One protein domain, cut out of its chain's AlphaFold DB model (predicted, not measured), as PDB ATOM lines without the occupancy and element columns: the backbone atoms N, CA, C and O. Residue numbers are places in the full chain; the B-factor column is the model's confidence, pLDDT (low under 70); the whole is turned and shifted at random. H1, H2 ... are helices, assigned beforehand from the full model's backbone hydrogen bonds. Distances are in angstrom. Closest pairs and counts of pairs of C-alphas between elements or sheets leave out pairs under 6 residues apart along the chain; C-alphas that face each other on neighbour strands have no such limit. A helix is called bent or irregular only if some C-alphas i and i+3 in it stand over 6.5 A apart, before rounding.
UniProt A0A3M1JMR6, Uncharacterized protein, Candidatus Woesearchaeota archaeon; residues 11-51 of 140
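This is residues 11 to 51 of the 140 residues of an uncharacterized protein of Candidatus Woesearchaeota archaeon (UniProt A0A3M1JMR6). Picture an open L of two helices, H2 and H3, which follow each other and make a corner at about a right angle, with the short helix H1 near the other end of H2. The longest arm is H3, and residues 38 to 51, of which 38 to 48 belong to H3, stick out free from the rest. The printed part has 41 residues with three named helices, H1, H2 and H3 in that order along the chain, and no named strand; its class is all helix. The whole is loose, with a radius of gyration of the C-alphas of 12.7 A, and elongated, spanning 39 by 23 by 13 A.

Find C-alpha 11 at (-28.742, -4.221, 26.404); here H1 begins, and it covers residues 11 to 15, 6.2 A from first to last C-alpha. After residues 16 to 18, look for C-alpha 19 at (-34.553, -17.766, 25.968), where H2 begins; it covers residues 19 to 30 and measures 16.6 A from first to last C-alpha. Residues 31 to 33 come next, and then H3, residues 34 to 48, the longest helix at 15 residues and 20.9 A from first to last C-alpha. It ends at C-alpha 48, at (-42.993, 10.639, 41.312), and residues 49 to 51 follow it. None of the three helices is bent or irregular.

Start with H1 and H2, which are close but not clearly touching: their closest C-alphas are those of Ile 14 and Leu 22, 7.7 A apart. Go on to H2 and H3, which only just touch, and only at the corner by their link, with 3 pairs of C-alphas within 8 A. H2 takes part with residue 28 alone and H3 with residues 34 to 36 alone; the closest C-alphas are those of Asp 28 and His 35, 6.7 A apart. Their lines are about perpendicular, at 90 degrees, and their centres are 18.4 A apart. H1 and H3 are apart. Look at the backbone O and N atoms of H1, H2 and H3, and you will find every O i to N i+4 pair within hydrogen-bond range.

Look to Thr 19 and Pro 51 for the two C-alphas farthest apart, 38.9 A; from Lys 11, the first printed residue, to Pro 51, the last, the C-alphas are 31.1 A apart. The printed part has no cut, and the links H1 to H2 and H2 to H3 are both tight, with 3 residues each. In the B-factor column the mean pLDDT of the printed part is 95.4, and no printed residue is under 70.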
ATOM      1  N   LYS A  11     -29.419  -3.119  27.085       95.94
ATOM      2  CA  LYS A  11     -28.742  -4.221  26.404       95.94
ATOM      3  C   LYS A  11     -28.279  -5.288  27.398       95.94
ATOM      4  O   LYS A  11     -28.616  -6.447  27.217       95.94
ATOM      5  N   GLU A  12     -27.592  -4.880  28.462       96.38
ATOM      6  CA  GLU A  12     -27.136  -5.798  29.515       96.38
ATOM      7  C   GLU A  12     -28.319  -6.507  30.188       96.38
ATOM      8  O   GLU A  12     -28.255  -7.706  30.424       96.38
ATOM      9  N   MET A  13     -29.442  -5.807  30.399       95.38
ATOM     10  CA  MET A  13     -30.669  -6.433  30.915       95.38
ATOM     11  C   MET A  13     -31.219  -7.517  29.979       95.38
ATOM     12  O   MET A  13     -31.727  -8.522  30.458       95.38
ATOM     13  N   ILE A  14     -31.151  -7.313  28.659       97.38
ATOM     14  CA  ILE A  14     -31.618  -8.291  27.664       97.38
ATOM     15  C   ILE A  14     -30.667  -9.490  27.597       97.38
ATOM     16  O   ILE A  14     -31.140 -10.618  27.473       97.38
ATOM     17  N   ASP A  15     -29.357  -9.256  27.709       97.62
ATOM     18  CA  ASP A  15     -28.329 -10.305  27.672       97.62
ATOM     19  C   ASP A  15     -28.442 -11.273  28.873       97.62
ATOM     20  O   ASP A  15     -28.029 -12.429  28.777       97.62
ATOM     21  N   GLU A  16     -29.043 -10.833  29.983       97.44
ATOM     22  CA  GLU A  16     -29.307 -11.651  31.178       97.44
ATOM     23  C   GLU A  16     -30.624 -12.457  31.114       97.44
ATOM     24  O   GLU A  16     -30.867 -13.304  31.979       97.44
ATOM     25  N   LEU A  17     -31.491 -12.229  30.117       97.69
ATOM     26  CA  LEU A  17     -32.785 -12.916  30.022       97.69
ATOM     27  C   LEU A  17     -32.654 -14.351  29.502       97.69
ATOM     28  O   LEU A  17     -31.891 -14.655  28.584       97.69
ATOM     29  N   SER A  18     -33.493 -15.237  30.043       98.19
ATOM     30  CA  SER A  18     -33.642 -16.592  29.516       98.19
ATOM     31  C   SER A  18     -34.247 -16.579  28.106       98.19
ATOM     32  O   SER A  18     -34.978 -15.661  27.727       98.19
ATOM     33  N   THR A  19     -33.997 -17.632  27.324       97.94
ATOM     34  CA  THR A  19     -34.553 -17.766  25.968       97.94
ATOM     35  C   THR A  19     -36.083 -17.674  25.951       97.94
ATOM     36  O   THR A  19     -36.650 -17.008  25.085       97.94
ATOM     37  N   ASP A  20     -36.757 -18.277  26.933       98.12
ATOM     38  CA  ASP A  20     -38.218 -18.227  27.042       98.12
ATOM     39  C   ASP A  20     -38.724 -16.804  27.311       98.12
ATOM     40  O   ASP A  20     -39.726 -16.371  26.733       98.12
ATOM     41  N   ASP A  21     -38.024 -16.044  28.153       97.56
ATOM     42  CA  ASP A  21     -38.393 -14.662  28.460       97.56
ATOM     43  C   ASP A  21     -38.131 -13.725  27.279       97.56
ATOM     44  O   ASP A  21     -38.929 -12.817  27.039       97.56
ATOM     45  N   LEU A  22     -37.099 -13.992  26.472       97.88
ATOM     46  CA  LEU A  22     -36.871 -13.284  25.210       97.88
ATOM     47  C   LEU A  22     -38.038 -13.479  24.230       97.88
ATOM     48  O   LEU A  22     -38.463 -12.515  23.588       97.88
ATOM     49  N   TYR A  23     -38.608 -14.686  24.137       97.94
ATOM     50  CA  TYR A  23     -39.795 -14.924  23.305       97.94
ATOM     51  C   TYR A  23     -41.040 -14.208  23.839       97.94
ATOM     52  O   TYR A  23     -41.776 -13.608  23.050       97.94
ATOM     53  N   LYS A  24     -41.264 -14.209  25.160       97.50
ATOM     54  CA  LYS A  24     -42.368 -13.450  25.779       97.50
ATOM     55  C   LYS A  24     -42.219 -11.951  25.533       97.50
ATOM     56  O   LYS A  24     -43.185 -11.298  25.141       97.50
ATOM     57  N   LEU A  25     -41.010 -11.420  25.711       97.31
ATOM     58  CA  LEU A  25     -40.700 -10.016  25.462       97.31
ATOM     59  C   LEU A  25     -40.918  -9.662  23.986       97.31
ATOM     60  O   LEU A  25     -41.565  -8.663  23.680       97.31
ATOM     61  N   GLN A  26     -40.457 -10.509  23.060       97.88
ATOM     62  CA  GLN A  26     -40.712 -10.326  21.630       97.88
ATOM     63  C   GLN A  26     -42.218 -10.318  21.317       97.88
ATOM     64  O   GLN A  26     -42.671  -9.505  20.508       97.88
ATOM     65  N   PHE A  27     -42.997 -11.211  21.933       98.06
ATOM     66  CA  PHE A  27     -44.445 -11.277  21.741       98.06
ATOM     67  C   PHE A  27     -45.167 -10.028  22.272       98.06
ATOM     68  O   PHE A  27     -46.026  -9.485  21.572       98.06
ATOM     69  N   ASP A  28     -44.794  -9.535  23.459       97.88
ATOM     70  CA  ASP A  28     -45.352  -8.289  24.008       97.88
ATOM     71  C   ASP A  28     -45.031  -7.110  23.083       97.88
ATOM     72  O   ASP A  28     -45.938  -6.376  22.697       97.88
ATOM     73  N   LEU A  29     -43.782  -6.986  22.619       97.50
ATOM     74  CA  LEU A  29     -43.371  -5.929  21.689       97.50
ATOM     75  C   LEU A  29     -44.140  -5.980  20.359       97.50
ATOM     76  O   LEU A  29     -44.601  -4.942  19.884       97.50
ATOM     77  N   LYS A  30     -44.361  -7.174  19.786       97.50
ATOM     78  CA  LYS A  30     -45.208  -7.356  18.588       97.50
ATOM     79  C   LYS A  30     -46.670  -6.971  18.836       97.50
ATOM     80  O   LYS A  30     -47.334  -6.486  17.927       97.50
ATOM     81  N   SER A  31     -47.150  -7.137  20.067       97.44
ATOM     82  CA  SER A  31     -48.498  -6.747  20.507       97.44
ATOM     83  C   SER A  31     -48.602  -5.272  20.941       97.44
ATOM     84  O   SER A  31     -49.625  -4.850  21.487       97.44
ATOM     85  N   GLY A  32     -47.557  -4.470  20.698       97.12
ATOM     86  CA  GLY A  32     -47.506  -3.044  21.028       97.12
ATOM     87  C   GLY A  32     -46.937  -2.717  22.413       97.12
ATOM     88  O   GLY A  32     -47.104  -1.592  22.878       97.12
ATOM     89  N   GLY A  33     -46.293  -3.675  23.083       97.12
ATOM     90  CA  GLY A  33     -45.547  -3.480  24.331       97.12
ATOM     91  C   GLY A  33     -46.413  -3.072  25.521       97.12
ATOM     92  O   GLY A  33     -45.976  -2.277  26.355       97.12
ATOM     93  N   ARG A  34     -47.673  -3.525  25.576       96.88
ATOM     94  CA  ARG A  34     -48.637  -3.058  26.588       96.88
ATOM     95  C   ARG A  34     -48.186  -3.406  28.002       96.88
ATOM     96  O   ARG A  34     -48.337  -2.572  28.894       96.88
ATOM     97  N   HIS A  35     -47.647  -4.608  28.201       95.56
ATOM     98  CA  HIS A  35     -47.209  -5.040  29.521       95.56
ATOM     99  C   HIS A  35     -45.957  -4.276  29.963       95.56
ATOM    100  O   HIS A  35     -45.950  -3.701  31.052       95.56
ATOM    101  N   LEU A  36     -44.944  -4.177  29.094       95.75
ATOM    102  CA  LEU A  36     -43.728  -3.419  29.395       95.75
ATOM    103  C   LEU A  36     -44.029  -1.944  29.683       95.75
ATOM    104  O   LEU A  36     -43.510  -1.380  30.647       95.75
ATOM    105  N   LYS A  37     -44.912  -1.327  28.891       97.19
ATOM    106  CA  LYS A  37     -45.349   0.055  29.111       97.19
ATOM    107  C   LYS A  37     -45.972   0.233  30.495       97.19
ATOM    108  O   LYS A  37     -45.601   1.162  31.203       97.19
ATOM    109  N   HIS A  38     -46.875  -0.664  30.891       97.38
ATOM    110  CA  HIS A  38     -47.507  -0.610  32.208       97.38
ATOM    111  C   HIS A  38     -46.478  -0.662  33.344       97.38
ATOM    112  O   HIS A  38     -46.539   0.157  34.256       97.38
ATOM    113  N   LEU A  39     -45.499  -1.568  33.260       95.88
ATOM    114  CA  LEU A  39     -44.438  -1.690  34.266       95.88
ATOM    115  C   LEU A  39     -43.584  -0.419  34.370       95.88
ATOM    116  O   LEU A  39     -43.251   0.024  35.471       95.88
ATOM    117  N   VAL A  40     -43.241   0.189  33.231       96.38
ATOM    118  CA  VAL A  40     -42.494   1.454  33.196       96.38
ATOM    119  C   VAL A  40     -43.322   2.584  33.811       96.38
ATOM    120  O   VAL A  40     -42.814   3.309  34.667       96.38
ATOM    121  N   ASP A  41     -44.598   2.701  33.441       97.25
ATOM    122  CA  ASP A  41     -45.504   3.731  33.957       97.25
ATOM    123  C   ASP A  41     -45.712   3.593  35.475       97.25
ATOM    124  O   ASP A  41     -45.655   4.584  36.205       97.25
ATOM    125  N   GLU A  42     -45.907   2.372  35.983       97.25
ATOM    126  CA  GLU A  42     -45.987   2.104  37.423       97.25
ATOM    127  C   GLU A  42     -44.702   2.502  38.145       97.25
ATOM    128  O   GLU A  42     -44.753   3.112  39.217       97.25
ATOM    129  N   ARG A  43     -43.538   2.213  37.553       95.12
ATOM    130  CA  ARG A  43     -42.256   2.582  38.153       95.12
ATOM    131  C   ARG A  43     -42.045   4.094  38.175       95.12
ATOM    132  O   ARG A  43     -41.580   4.604  39.193       95.12
ATOM    133  N   ILE A  44     -42.408   4.804  37.106       94.00
ATOM    134  CA  ILE A  44     -42.368   6.273  37.049       94.00
ATOM    135  C   ILE A  44     -43.290   6.855  38.121       94.00
ATOM    136  O   ILE A  44     -42.832   7.638  38.950       94.00
ATOM    137  N   LYS A  45     -44.543   6.390  38.204       95.56
ATOM    138  CA  LYS A  45     -45.485   6.811  39.254       95.56
ATOM    139  C   LYS A  45     -44.944   6.544  40.656       95.56
ATOM    140  O   LYS A  45     -45.087   7.383  41.542       95.56
ATOM    141  N   ALA A  46     -44.291   5.405  40.883       90.81
ATOM    142  CA  ALA A  46     -43.672   5.081  42.166       90.81
ATOM    143  C   ALA A  46     -42.478   5.991  42.507       90.81
ATOM    144  O   ALA A  46     -42.163   6.163  43.681       90.81
ATOM    145  N   ILE A  47     -41.797   6.562  41.509       87.06
ATOM    146  CA  ILE A  47     -40.725   7.548  41.705       87.06
ATOM    147  C   ILE A  47     -41.322   8.935  41.959       87.06
ATOM    148  O   ILE A  47     -40.875   9.632  42.864       87.06
ATOM    149  N   GLU A  48     -42.344   9.328  41.202       85.88
ATOM    150  CA  GLU A  48     -42.993  10.639  41.312       85.88
ATOM    151  C   GLU A  48     -43.826  10.797  42.586       85.88
ATOM    152  O   GLU A  48     -43.862  11.876  43.173       85.88
ATOM    153  N   SER A  49     -44.466   9.719  43.043       87.25
ATOM    154  CA  SER A  49     -45.238   9.702  44.293       87.25
ATOM    155  C   SER A  49     -44.367   9.734  45.545       87.25
ATOM    156  O   SER A  49     -44.881  10.023  46.628       87.25
ATOM    157  N   ARG A  50     -43.056   9.469  45.436       84.25
ATOM    158  CA  ARG A  50     -42.150   9.659  46.571       84.25
ATOM    159  C   ARG A  50     -42.086  11.152  46.877       84.25
ATOM    160  O   ARG A  50     -41.660  11.925  46.015       84.25
ATOM    161  N   PRO A  51     -42.479  11.584  48.088       81.00
ATOM    162  CA  PRO A  51     -42.404  12.988  48.440       81.00
ATOM    163  C   PRO A  51     -40.939  13.408  48.369       81.00
ATOM    164  O   PRO A  51     -40.105  12.893  49.115       81.00
TER     165      PRO A  51